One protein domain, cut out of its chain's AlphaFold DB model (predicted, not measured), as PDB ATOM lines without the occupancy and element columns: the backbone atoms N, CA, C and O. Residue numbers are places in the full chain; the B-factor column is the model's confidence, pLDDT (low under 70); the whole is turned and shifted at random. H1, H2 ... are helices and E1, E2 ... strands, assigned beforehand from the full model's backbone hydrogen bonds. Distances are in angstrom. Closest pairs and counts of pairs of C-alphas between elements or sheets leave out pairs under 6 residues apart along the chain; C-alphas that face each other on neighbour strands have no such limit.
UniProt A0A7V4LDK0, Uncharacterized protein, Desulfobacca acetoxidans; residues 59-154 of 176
ATOM      1  N   ARG A  59      46.294   7.933   6.161       45.81
ATOM      2  CA  ARG A  59      46.656   8.352   4.800       45.81
ATOM      3  C   ARG A  59      45.582   8.008   3.768       45.81
ATOM      4  O   ARG A  59      45.264   8.848   2.937       45.81
ATOM      5  N   GLU A  60      44.993   6.817   3.854       50.03
ATOM      6  CA  GLU A  60      43.863   6.428   3.005       50.03
ATOM      7  C   GLU A  60      42.617   7.233   3.381       50.03
ATOM      8  O   GLU A  60      41.905   7.697   2.499       50.03
ATOM      9  N   LEU A  61      42.406   7.514   4.673       51.28
ATOM     10  CA  LEU A  61      41.369   8.452   5.112       51.28
ATOM     11  C   LEU A  61      41.606   9.874   4.587       51.28
ATOM     12  O   LEU A  61      40.635  10.561   4.301       51.28
ATOM     13  N   GLN A  62      42.852  10.337   4.460       48.81
ATOM     14  CA  GLN A  62      43.170  11.653   3.894       48.81
ATOM     15  C   GLN A  62      42.977  11.710   2.377       48.81
ATOM     16  O   GLN A  62      42.378  12.675   1.901       48.81
ATOM     17  N   ASP A  63      43.395  10.685   1.633       50.50
ATOM     18  CA  ASP A  63      43.144  10.597   0.188       50.50
ATOM     19  C   ASP A  63      41.632  10.506  -0.096       50.50
ATOM     20  O   ASP A  63      41.110  11.233  -0.940       50.50
ATOM     21  N   ILE A  64      40.892   9.737   0.713       50.94
ATOM     22  CA  ILE A  64      39.420   9.665   0.697       50.94
ATOM     23  C   ILE A  64      38.762  10.971   1.195       50.94
ATOM     24  O   ILE A  64      37.626  11.269   0.853       50.94
ATOM     25  N   ARG A  65      39.429  11.813   1.988       52.09
ATOM     26  CA  ARG A  65      38.881  13.124   2.403       52.09
ATOM     27  C   ARG A  65      39.168  14.235   1.393       52.09
ATOM     28  O   ARG A  65      38.440  15.221   1.372       52.09
ATOM     29  N   GLY A  66      40.205  14.090   0.566       49.56
ATOM     30  CA  GLY A  66      40.602  15.086  -0.430       49.56
ATOM     31  C   GLY A  66      39.764  15.072  -1.712       49.56
ATOM     32  O   GLY A  66      39.700  16.090  -2.396       49.56
ATOM     33  N   THR A  67      39.120  13.947  -2.046       54.22
ATOM     34  CA  THR A  67      38.342  13.794  -3.300       54.22
ATOM     35  C   THR A  67      36.820  13.833  -3.104       54.22
ATOM     36  O   THR A  67      36.084  13.970  -4.075       54.22
ATOM     37  N   TYR A  68      36.338  13.749  -1.860       62.62
ATOM     38  CA  TYR A  68      34.936  13.470  -1.542       62.62
ATOM     39  C   TYR A  68      34.315  14.648  -0.787       62.62
ATOM     40  O   TYR A  68      34.902  15.176   0.163       62.62
ATOM     41  N   GLN A  69      33.095  15.050  -1.158       70.62
ATOM     42  CA  GLN A  69      32.361  16.017  -0.345       70.62
ATOM     43  C   GLN A  69      31.955  15.355   0.977       70.62
ATOM     44  O   GLN A  69      31.272  14.328   1.001       70.62
ATOM     45  N   SER A  70      32.422  15.942   2.079       76.94
ATOM     46  CA  SER A  70      32.183  15.445   3.431       76.94
ATOM     47  C   SER A  70      31.130  16.296   4.128       76.94
ATOM     48  O   SER A  70      31.238  17.520   4.170       76.94
ATOM     49  N   TYR A  71      30.132  15.634   4.701       85.94
ATOM     50  CA  TYR A  71      29.040  16.260   5.435       85.94
ATOM     51  C   TYR A  71      29.033  15.727   6.861       85.94
ATOM     52  O   TYR A  71      29.088  14.513   7.077       85.94
ATOM     53  N   TYR A  72      28.932  16.624   7.833       84.62
ATOM     54  CA  TYR A  72      28.790  16.263   9.235       84.62
ATOM     55  C   TYR A  72      27.541  16.904   9.816       84.62
ATOM     56  O   TYR A  72      27.366  18.120   9.743       84.62
ATOM     57  N   PHE A  73      26.710  16.084  10.447       86.38
ATOM     58  CA  PHE A  73      25.549  16.519  11.206       86.38
ATOM     59  C   PHE A  73      25.576  15.860  12.581       86.38
ATOM     60  O   PHE A  73      25.767  14.652  12.699       86.38
ATOM     61  N   ALA A  74      25.354  16.634  13.632       84.69
ATOM     62  CA  ALA A  74      25.179  16.118  14.976       84.69
ATOM     63  C   ALA A  74      23.992  16.790  15.660       84.69
ATOM     64  O   ALA A  74      23.784  17.999  15.539       84.69
ATOM     65  N   MET A  75      23.222  15.978  16.375       89.62
ATOM     66  CA  MET A  75      22.122  16.411  17.224       89.62
ATOM     67  C   MET A  75      22.369  15.904  18.642       89.62
ATOM     68  O   MET A  75      22.478  14.699  18.857       89.62
ATOM     69  N   ASP A  76      22.405  16.819  19.603       86.50
ATOM     70  CA  ASP A  76      22.478  16.503  21.023       86.50
ATOM     71  C   ASP A  76      21.127  16.819  21.669       86.50
ATOM     72  O   ASP A  76      20.648  17.955  21.628       86.50
ATOM     73  N   VAL A  77      20.503  15.803  22.262       88.12
ATOM     74  CA  VAL A  77      19.208  15.913  22.936       88.12
ATOM     75  C   VAL A  77      19.401  15.721  24.432       88.12
ATOM     76  O   VAL A  77      19.819  14.660  24.887       88.12
ATOM     77  N   GLY A  78      19.054  16.742  25.208       87.62
ATOM     78  CA  GLY A  78      18.939  16.672  26.660       87.62
ATOM     79  C   GLY A  78      17.478  16.538  27.075       87.62
ATOM     80  O   GLY A  78      16.651  17.371  26.707       87.62
ATOM     81  N   ILE A  79      17.167  15.503  27.853       86.19
ATOM     82  CA  ILE A  79      15.851  15.282  28.458       86.19
ATOM     83  C   ILE A  79      16.008  15.337  29.970       86.19
ATOM     84  O   ILE A  79      16.769  14.565  30.552       86.19
ATOM     85  N   ASN A  80      15.255  16.219  30.620       84.19
ATOM     86  CA  ASN A  80      15.200  16.282  32.071       84.19
ATOM     87  C   ASN A  80      13.835  15.804  32.578       84.19
ATOM     88  O   ASN A  80      12.821  16.474  32.380       84.19
ATOM     89  N   LEU A  81      13.828  14.652  33.254       84.06
ATOM     90  CA  LEU A  81      12.644  14.039  33.862       84.06
ATOM     91  C   LEU A  81      12.560  14.279  35.380       84.06
ATOM     92  O   LEU A  81      11.707  13.698  36.045       84.06
ATOM     93  N   THR A  82      13.435  15.104  35.964       82.06
ATOM     94  CA  THR A  82      13.509  15.301  37.424       82.06
ATOM     95  C   THR A  82      12.416  16.213  37.982       82.06
ATOM     96  O   THR A  82      12.366  16.436  39.190       82.06
ATOM     97  N   THR A  83      11.555  16.773  37.133       77.56
ATOM     98  CA  THR A  83      10.423  17.613  37.545       77.56
ATOM     99  C   THR A  83       9.112  17.027  37.019       77.56
ATOM    100  O   THR A  83       9.112  16.188  36.121       77.56
ATOM    101  N   SER A  84       7.971  17.486  37.542       76.69
ATOM    102  CA  SER A  84       6.641  17.049  37.087       76.69
ATOM    103  C   SER A  84       6.304  17.454  35.643       76.69
ATOM    104  O   SER A  84       5.281  17.024  35.111       76.69
ATOM    105  N   LYS A  85       7.151  18.271  35.002       80.19
ATOM    106  CA  LYS A  85       7.044  18.667  33.598       80.19
ATOM    107  C   LYS A  85       8.381  18.400  32.898       80.19
ATOM    108  O   LYS A  85       9.312  19.179  33.094       80.19
ATOM    109  N   PRO A  86       8.492  17.329  32.093       79.12
ATOM    110  CA  PRO A  86       9.699  17.053  31.326       79.12
ATOM    111  C   PRO A  86      10.136  18.267  30.506       79.12
ATOM    112  O   PRO A  86       9.305  18.887  29.836       79.12
ATOM    113  N   THR A  87      11.424  18.601  30.545       81.94
ATOM    114  CA  THR A  87      12.000  19.636  29.678       81.94
ATOM    115  C   THR A  87      12.952  19.015  28.665       81.94
ATOM    116  O   THR A  87      13.615  18.013  28.942       81.94
ATOM    117  N   PHE A  88      12.994  19.624  27.480       83.88
ATOM    118  CA  PHE A  88      13.812  19.191  26.355       83.88
ATOM    119  C   PHE A  88      14.734  20.327  25.938       83.88
ATOM    120  O   PHE A  88      14.302  21.474  25.820       83.88
ATOM    121  N   THR A  89      15.991  19.996  25.687       87.38
ATOM    122  CA  THR A  89      16.972  20.890  25.073       87.38
ATOM    123  C   THR A  89      17.558  20.185  23.869       87.38
ATOM    124  O   THR A  89      18.014  19.050  23.999       87.38
ATOM    125  N   VAL A  90      17.563  20.842  22.716       88.81
ATOM    126  CA  VAL A  90      18.138  20.283  21.491       88.81
ATOM    127  C   VAL A  90      19.211  21.230  20.987       88.81
ATOM    128  O   VAL A  90      18.981  22.432  20.884       88.81
ATOM    129  N   THR A  91      20.396  20.691  20.721       88.94
ATOM    130  CA  THR A  91      21.517  21.427  20.130       88.94
ATOM    131  C   THR A  91      21.930  20.744  18.841       88.94
ATOM    132  O   THR A  91      21.981  19.517  18.768       88.94
ATOM    133  N   TYR A  92      22.224  21.545  17.825       88.06
ATOM    134  CA  TYR A  92      22.627  21.058  16.517       88.06
ATOM    135  C   TYR A  92      24.017  21.560  16.169       88.06
ATOM    136  O   TYR A  92      24.317  22.741  16.335       88.06
ATOM    137  N   THR A  93      24.834  20.667  15.626       86.31
ATOM    138  CA  THR A  93      26.120  20.999  15.015       86.31
ATOM    139  C   THR A  93      26.107  20.499  13.582       86.31
ATOM    140  O   THR A  93      25.730  19.358  13.325       86.31
ATOM    141  N   ALA A  94      26.524  21.333  12.636       84.88
ATOM    142  CA  ALA A  94      26.643  20.934  11.244       84.88
ATOM    143  C   ALA A  94      27.932  21.488  10.639       84.88
ATOM    144  O   ALA A  94      28.286  22.639  10.883       84.88
ATOM    145  N   ASN A  95      28.605  20.668   9.839       84.50
ATOM    146  CA  ASN A  95      29.678  21.086   8.951       84.50
ATOM    147  C   ASN A  95      29.298  20.638   7.538       84.50
ATOM    148  O   ASN A  95      29.167  19.442   7.268       84.50
ATOM    149  N   VAL A  96      29.052  21.612   6.670       86.31
ATOM    150  CA  VAL A  96      28.602  21.418   5.290       86.31
ATOM    151  C   VAL A  96      29.498  22.245   4.362       86.31
ATOM    152  O   VAL A  96      30.138  23.183   4.839       86.31
ATOM    153  N   PRO A  97      29.571  21.920   3.059       82.81
ATOM    154  CA  PRO A  97      30.379  22.682   2.108       82.81
ATOM    155  C   PRO A  97      30.044  24.182   2.082       82.81
ATOM    156  O   PRO A  97      28.897  24.575   2.314       82.81
ATOM    157  N   ASP A  98      31.036  25.009   1.742       78.12
ATOM    158  CA  ASP A  98      30.907  26.470   1.716       78.12
ATOM    159  C   ASP A  98      29.714  26.953   0.877       78.12
ATOM    160  O   ASP A  98      29.405  26.429  -0.196       78.12
ATOM    161  N   GLY A  99      29.040  27.994   1.373       79.81
ATOM    162  CA  GLY A  99      27.857  28.574   0.730       79.81
ATOM    163  C   GLY A  99      26.569  27.774   0.938       79.81
ATOM    164  O   GLY A  99      25.523  28.174   0.429       79.81
ATOM    165  N   GLN A 100      26.617  26.679   1.699       83.00
ATOM    166  CA  GLN A 100      25.443  25.905   2.088       83.00
ATOM    167  C   GLN A 100      25.226  26.018   3.598       83.00
ATOM    168  O   GLN A 100      26.177  26.050   4.373       83.00
ATOM    169  N   ALA A 101      23.969  26.097   4.030       87.06
ATOM    170  CA  ALA A 101      23.620  26.169   5.444       87.06
ATOM    171  C   ALA A 101      22.381  25.308   5.720       87.06
ATOM    172  O   ALA A 101      21.439  25.329   4.920       87.06
ATOM    173  N   PRO A 102      22.347  24.554   6.832       89.62
ATOM    174  CA  PRO A 102      21.117  23.932   7.300       89.62
ATOM    175  C   PRO A 102      20.083  24.990   7.701       89.62
ATOM    176  O   PRO A 102      20.428  26.086   8.146       89.62
ATOM    177  N   SER A 103      18.812  24.627   7.592       91.62
ATOM    178  CA  SER A 103      17.690  25.382   8.141       91.62
ATOM    179  C   SER A 103      17.306  24.830   9.511       91.62
ATOM    180  O   SER A 103      17.277  23.611   9.708       91.62
ATOM    181  N   PHE A 104      16.978  25.726  10.440       87.19
ATOM    182  CA  PHE A 104      16.569  25.399  11.804       87.19
ATOM    183  C   PHE A 104      15.152  25.911  12.054       87.19
ATOM    184  O   PHE A 104      14.876  27.097  11.876       87.19
ATOM    185  N   GLU A 105      14.266  25.027  12.502       85.31
ATOM    186  CA  GLU A 105      12.877  25.349  12.824       85.31
ATOM    187  C   GLU A 105      12.499  24.703  14.162       85.31
ATOM    188  O   GLU A 105      12.188  23.517  14.251       85.31
ATOM    189  N   GLY A 106      12.572  25.484  15.244       84.56
ATOM    190  CA  GLY A 106      12.325  24.978  16.596       84.56
ATOM    191  C   GLY A 106      13.283  23.843  16.977       84.56
ATOM    192  O   GLY A 106      14.497  24.027  16.973       84.56
ATOM    193  N   ASN A 107      12.727  22.670  17.293       86.81
ATOM    194  CA  ASN A 107      13.474  21.445  17.612       86.81
ATOM    195  C   ASN A 107      13.697  20.570  16.371       86.81
ATOM    196  O   ASN A 107      13.666  19.342  16.470       86.81
ATOM    197  N   MET A 108      13.831  21.184  15.197       87.62
ATOM    198  CA  MET A 108      14.113  20.498  13.945       87.62
ATOM    199  C   MET A 108      15.245  21.191  13.191       87.62
ATOM    200  O   MET A 108      15.337  22.419  13.147       87.62
ATOM    201  N   VAL A 109      16.073  20.381  12.542       88.88
ATOM    202  CA  VAL A 109      17.081  20.794  11.569       88.88
ATOM    203  C   VAL A 109      16.802  20.095  10.246       88.88
ATOM    204  O   VAL A 109      16.415  18.924  10.209       88.88
ATOM    205  N   SER A 110      17.000  20.813   9.148       91.44
ATOM    206  CA  SER A 110      16.900  20.260   7.803       91.44
ATOM    207  C   SER A 110      18.012  20.786   6.908       91.44
ATOM    208  O   SER A 110      18.472  21.916   7.044       91.44
ATOM    209  N   PHE A 111      18.458  19.957   5.978       92.75
ATOM    210  CA  PHE A 111      19.439  20.304   4.965       92.75
ATOM    211  C   PHE A 111      19.115  19.539   3.684       92.75
ATOM    212  O   PHE A 111      18.758  18.361   3.727       92.75
ATOM    213  N   ASN A 112      19.218  20.206   2.539       91.25
ATOM    214  CA  ASN A 112      19.073  19.573   1.235       91.25
ATOM    215  C   ASN A 112      19.829  20.390   0.187       91.25
ATOM    216  O   ASN A 112      19.577  21.585   0.046       91.25
ATOM    217  N   ASN A 113      20.718  19.742  -0.560       88.56
ATOM    218  CA  ASN A 113      21.454  20.360  -1.663       88.56
ATOM    219  C   ASN A 113      21.328  19.587  -2.990       88.56
ATOM    220  O   ASN A 113      22.161  19.728  -3.884       88.56
ATOM    221  N   GLY A 114      20.318  18.722  -3.107       85.50
ATOM    222  CA  GLY A 114      20.101  17.832  -4.251       85.50
ATOM    223  C   GLY A 114      20.958  16.562  -4.248       85.50
ATOM    224  O   GLY A 114      20.597  15.600  -4.922       85.50
ATOM    225  N   THR A 115      22.041  16.524  -3.467       86.56
ATOM    226  CA  THR A 115      22.943  15.366  -3.345       86.56
ATOM    227  C   THR A 115      22.800  14.698  -1.979       86.56
ATOM    228  O   THR A 115      22.642  13.488  -1.887       86.56
ATOM    229  N   VAL A 116      22.782  15.478  -0.904       86.88
ATOM    230  CA  VAL A 116      22.535  15.016   0.461       86.88
ATOM    231  C   VAL A 116      21.278  15.696   0.979       86.88
ATOM    232  O   VAL A 116      21.113  16.910   0.848       86.88
ATOM    233  N   SER A 117      20.397  14.907   1.584       89.38
ATOM    234  CA  SER A 117      19.269  15.396   2.363       89.38
ATOM    235  C   SER A 117      19.378  14.876   3.788       89.38
ATOM    236  O   SER A 117      19.556  13.684   4.018       89.38
ATOM    237  N   PHE A 118      19.280  15.782   4.749       89.44
ATOM    238  CA  PHE A 118      19.310  15.474   6.167       89.44
ATOM    239  C   PHE A 118      18.130  16.142   6.860       89.44
ATOM    240  O   PHE A 118      17.796  17.292   6.573       89.44
ATOM    241  N   GLN A 119      17.505  15.420   7.781       89.38
ATOM    242  CA  GLN A 119      16.480  15.953   8.660       89.38
ATOM    243  C   GLN A 119      16.599  15.292  10.028       89.38
ATOM    244  O   GLN A 119      16.614  14.069  10.124       89.38
ATOM    245  N   ALA A 120      16.641  16.084  11.091       89.44
ATOM    246  CA  ALA A 120      16.619  15.559  12.448       89.44
ATOM    247  C   ALA A 120      15.797  16.459  13.358       89.44
ATOM    248  O   ALA A 120      15.686  17.661  13.122       89.44
ATOM    249  N   GLY A 121      15.223  15.889  14.408       88.88
ATOM    250  CA  GLY A 121      14.417  16.667  15.326       88.88
ATOM    251  C   GLY A 121      13.809  15.887  16.470       88.88
ATOM    252  O   GLY A 121      13.942  14.667  16.574       88.88
ATOM    253  N   VAL A 122      13.131  16.637  17.334       87.12
ATOM    254  CA  VAL A 122      12.345  16.126  18.454       87.12
ATOM    255  C   VAL A 122      10.949  16.725  18.371       87.12
ATOM    256  O   VAL A 122      10.771  17.925  18.585       87.12
ATOM    257  N   GLY A 123       9.949  15.899  18.071       81.75
ATOM    258  CA  GLY A 123       8.571  16.372  17.961       81.75
ATOM    259  C   GLY A 123       7.658  15.445  17.172       81.75
ATOM    260  O   GLY A 123       7.896  14.240  17.077       81.75
ATOM    261  N   ASP A 124       6.597  16.036  16.629       74.19
ATOM    262  CA  ASP A 124       5.625  15.363  15.774       74.19
ATOM    263  C   ASP A 124       6.031  15.518  14.306       74.19
ATOM    264  O   ASP A 124       6.148  16.632  13.801       74.19
ATOM    265  N   THR A 125       6.200  14.399  13.607       68.06
ATOM    266  CA  THR A 125       6.497  14.378  12.170       68.06
ATOM    267  C   THR A 125       5.578  13.431  11.417       68.06
ATOM    268  O   THR A 125       4.866  12.619  12.011       68.06
ATOM    269  N   SER A 126       5.650  13.473  10.084       65.75
ATOM    270  CA  SER A 126       5.043  12.461   9.213       65.75
ATOM    271  C   SER A 126       5.581  11.043   9.454       65.75
ATOM    272  O   SER A 126       4.912  10.082   9.086       65.75
ATOM    273  N   LEU A 127       6.754  10.900  10.082       60.12
ATOM    274  CA  LEU A 127       7.380   9.620  10.427       60.12
ATOM    275  C   LEU A 127       7.022   9.135  11.844       60.12
ATOM    276  O   LEU A 127       7.398   8.028  12.224       60.12
ATOM    277  N   GLY A 128       6.283   9.934  12.618       63.75
ATOM    278  CA  GLY A 128       5.857   9.608  13.978       63.75
ATOM    279  C   GLY A 128       6.243  10.670  15.004       63.75
ATOM    280  O   GLY A 128       6.721  11.755  14.666       63.75
ATOM    281  N   LYS A 129       6.003  10.343  16.277       77.62
ATOM    282  CA  LYS A 129       6.333  11.194  17.427       77.62
ATOM    283  C   LYS A 129       7.619  10.699  18.075       77.62
ATOM    284  O   LYS A 129       7.684   9.531  18.456       77.62
ATOM    285  N   GLY A 130       8.614  11.566  18.247       82.00
ATOM    286  CA  GLY A 130       9.834  11.202  18.969       82.00
ATOM    287  C   GLY A 130      11.087  11.940  18.516       82.00
ATOM    288  O   GLY A 130      11.014  12.982  17.867       82.00
ATOM    289  N   ILE A 131      12.237  11.385  18.904       87.38
ATOM    290  CA  ILE A 131      13.559  11.802  18.429       87.38
ATOM    291  C   ILE A 131      13.830  11.051  17.131       87.38
ATOM    292  O   ILE A 131      13.743   9.824  17.106       87.38
ATOM    293  N   TYR A 132      14.177  11.768  16.070       85.50
ATOM    294  CA  TYR A 132      14.488  11.160  14.784       85.50
ATOM    295  C   TYR A 132      15.678  11.851  14.123       85.50
ATOM    296  O   TYR A 132      15.938  13.036  14.329       85.50
ATOM    297  N   SER A 133      16.393  11.082  13.311       86.25
ATOM    298  CA  SER A 133      17.473  11.540  12.447       86.25
ATOM    299  C   SER A 133      17.408  10.710  11.173       86.25
ATOM    300  O   SER A 133      17.395   9.480  11.224       86.25
ATOM    301  N   VAL A 134      17.279  11.385  10.039       84.75
ATOM    302  CA  VAL A 134      17.121  10.782   8.719       84.75
ATOM    303  C   VAL A 134      18.146  11.410   7.795       84.75
ATOM    304  O   VAL A 134      18.229  12.631   7.668       84.75
ATOM    305  N   VAL A 135      18.916  10.554   7.134       85.62
ATOM    306  CA  VAL A 135      19.911  10.930   6.135       85.62
ATOM    307  C   VAL A 135      19.574  10.198   4.846       85.62
ATOM    308  O   VAL A 135      19.343   8.991   4.849       85.62
ATOM    309  N   SER A 136      19.577  10.928   3.742       84.50
ATOM    310  CA  SER A 136      19.501  10.396   2.390       84.50
ATOM    311  C   SER A 136      20.669  10.943   1.583       84.50
ATOM    312  O   SER A 136      20.986  12.132   1.658       84.50
ATOM    313  N   VAL A 137      21.318  10.067   0.825       83.75
ATOM    314  CA  VAL A 137      22.496  10.389   0.020       83.75
ATOM    315  C   VAL A 137      22.247   9.897  -1.398       83.75
ATOM    316  O   VAL A 137      21.929   8.730  -1.614       83.75
ATOM    317  N   ALA A 138      22.384  10.798  -2.361       77.19
ATOM    318  CA  ALA A 138      22.339  10.538  -3.787       77.19
ATOM    319  C   ALA A 138      23.731  10.759  -4.400       77.19
ATOM    320  O   ALA A 138      24.526  11.548  -3.897       77.19
ATOM    321  N   GLY A 139      24.016  10.073  -5.509       64.44
ATOM    322  CA  GLY A 139      25.298  10.176  -6.215       64.44
ATOM    323  C   GLY A 139      26.401   9.269  -5.657       64.44
ATOM    324  O   GLY A 139      26.235   8.604  -4.635       64.44
ATOM    325  N   ASN A 140      27.527   9.231  -6.368       65.81
ATOM    326  CA  ASN A 140      28.710   8.470  -5.972       65.81
ATOM    327  C   ASN A 140      29.606   9.360  -5.095       65.81
ATOM    328  O   ASN A 140      29.595  10.575  -5.259       65.81
ATOM    329  N   GLU A 141      30.403   8.757  -4.208       67.44
ATOM    330  CA  GLU A 141      31.525   9.450  -3.548       67.44
ATOM    331  C   GLU A 141      31.144  10.557  -2.539       67.44
ATOM    332  O   GLU A 141      31.866  11.534  -2.355       67.44
ATOM    333  N   ASN A 142      30.043  10.379  -1.802       73.38
ATOM    334  CA  ASN A 142      29.700  11.241  -0.666       73.38
ATOM    335  C   ASN A 142      29.954  10.532   0.663       73.38
ATOM    336  O   ASN A 142      29.539   9.386   0.851       73.38
ATOM    337  N   ILE A 143      30.577  11.237   1.606       76.75
ATOM    338  CA  ILE A 143      30.748  10.757   2.979       76.75
ATOM    339  C   ILE A 143      29.858  11.600   3.875       76.75
ATOM    340  O   ILE A 143      30.065  12.805   4.024       76.75
ATOM    341  N   VAL A 144      28.860  10.960   4.477       78.75
ATOM    342  CA  VAL A 144      27.953  11.615   5.416       78.75
ATOM    343  C   VAL A 144      28.084  10.958   6.774       78.75
ATOM    344  O   VAL A 144      27.874   9.756   6.920       78.75
ATOM    345  N   ILE A 145      28.420  11.768   7.771       82.00
ATOM    346  CA  ILE A 145      28.463  11.363   9.169       82.00
ATOM    347  C   ILE A 145      27.314  12.072   9.876       82.00
ATOM    348  O   ILE A 145      27.287  13.300   9.951       82.00
ATOM    349  N   ALA A 146      26.369  11.291  10.394       81.38
ATOM    350  CA  ALA A 146      25.272  11.786  11.211       81.38
ATOM    351  C   ALA A 146      25.337  11.150  12.598       81.38
ATOM    352  O   ALA A 146      25.302   9.926  12.717       81.38
ATOM    353  N   ASN A 147      25.427  11.977  13.637       81.62
ATOM    354  CA  ASN A 147      25.436  11.526  15.022       81.62
ATOM    355  C   ASN A 147      24.214  12.057  15.782       81.62
ATOM    356  O   ASN A 147      23.744  13.175  15.561       81.62
ATOM    357  N   THR A 148      23.676  11.245  16.683       82.62
ATOM    358  CA  THR A 148      22.599  11.644  17.586       82.62
ATOM    359  C   THR A 148      22.929  11.157  18.982       82.62
ATOM    360  O   THR A 148      22.871   9.960  19.253       82.62
ATOM    361  N   ASN A 149      23.247  12.093  19.871       83.62
ATOM    362  CA  ASN A 149      23.463  11.791  21.276       83.62
ATOM    363  C   ASN A 149      22.203  12.137  22.066       83.62
ATOM    364  O   ASN A 149      21.625  13.213  21.905       83.62
ATOM    365  N   VAL A 150      21.789  11.231  22.949       83.44
ATOM    366  CA  VAL A 150      20.633  11.432  23.827       83.44
ATOM    367  C   VAL A 150      21.087  11.284  25.269       83.44
ATOM    368  O   VAL A 150      21.585  10.232  25.667       83.44
ATOM    369  N   ASN A 151      20.894  12.337  26.054       84.56
ATOM    370  CA  ASN A 151      21.148  12.344  27.484       84.56
ATOM    371  C   ASN A 151      19.820  12.470  28.241       84.56
ATOM    372  O   ASN A 151      19.071  13.426  28.032       84.56
ATOM    373  N   ILE A 152      19.527  11.500  29.109       82.50
ATOM    374  CA  ILE A 152      18.282  11.436  29.878       82.50
ATOM    375  C   ILE A 152      18.615  11.500  31.362       82.50
ATOM    376  O   ILE A 152      19.118  10.542  31.948       82.50
ATOM    377  N   ASN A 153      18.255  12.616  31.987       80.75
ATOM    378  CA  ASN A 153      18.328  12.771  33.431       80.75
ATOM    379  C   ASN A 153      17.048  12.216  34.056       80.75
ATOM    380  O   ASN A 153      15.980  12.826  33.963       80.75
ATOM    381  N   ILE A 154      17.167  11.055  34.693       77.38
ATOM    382  CA  ILE A 154      16.082  10.399  35.425       77.38
ATOM    383  C   ILE A 154      16.180  10.817  36.902       77.38
ATOM    384  O   ILE A 154      17.290  10.869  37.439       77.38
TER     385      ILE A 154
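AT A GLANCE: This is residues 59 to 154 of the 176 residues of an uncharacterized protein of Desulfobacca acetoxidans (UniProt A0A7V4LDK0). Two strand sheets lie face to face as a sandwich with their strands nearly aligned: a long three-stranded sheet of E2, E1 and E7, and a shorter four-stranded sheet of E3 to E6 that covers part of its length. The E5-E6 hairpin bends sharply and folds back away from the long sheet, while the small helix H1 sits at one end of the long sheet. The printed part has 96 residues with one named helix and seven named strands, in the order H1 E1 E2 E3 E4 E5 E6 E7. The long sheet, order E2 - E1 - E7, is mixed, the other, order E3 - E4 - E5 - E6, antiparallel; the class is mostly strand. The whole is loose, with a radius of gyration of the C-alphas of 15.6 A, and elongated, spanning 52 by 30 by 22 A.

HOW THE PARTS SIT: H1, residues 59 to 67, has 4 of 5 O i to N i+4 pairs within hydrogen-bond range. After a tight link comes E1, residues 69 to 80, which forms a hairpin with E2, residues 87 to 95; N 76 and O 91 are 2.9 A apart. E3, residues 103 to 105, E4, residues 108 to 112, E5, residues 116 to 125, and E6, residues 128 to 137, form a meander, each strand the antiparallel neighbour of the one before. N 103 and O 110 are 2.8 A apart, N 109 and O 120 2.8 A, and N 119 and O 134 2.9 A. This sheet is twisted; E5 bends by 108 degrees at residue 122 and E6 by 94 degrees at residue 131. E7, residues 142 to 153, is parallel to E1 at 9 degrees, with N 73 and O 145 2.9 A apart. H1 only grazes the sheet E2 E1 E7, with its residues 64 to 67. The facing parts of the two sheets are 9.3 A centre to centre, with their strands at 9 degrees. The closest C-alphas of E6 and E7, those of Ser 133 and Thr 148, are 7.3 A apart. E2 and E6 are apart.

IN THESE COORDINATES: H1 begins with C-alpha 59 at (46.656, 8.352, 4.800) and is 12.8 A long. E1 runs 36.7 A from C-alpha 69 at (32.361, 16.017, -0.345), and E2 27.3 A. E3 and E4 are short; E5 is 19.9 A and E6 21.7 A long. E7, 36.0 A, ends with C-alpha 153 at (18.328, 12.771, 33.431).

THE WHOLE: The two C-alphas farthest apart, those of Asp 63 and Ser 84, are 52.3 A apart. The printed part has no cut and no long link. The mean pLDDT of the printed part is 79.5; residues 59 to 68, 125 to 128 and 139 to 141 are under 70.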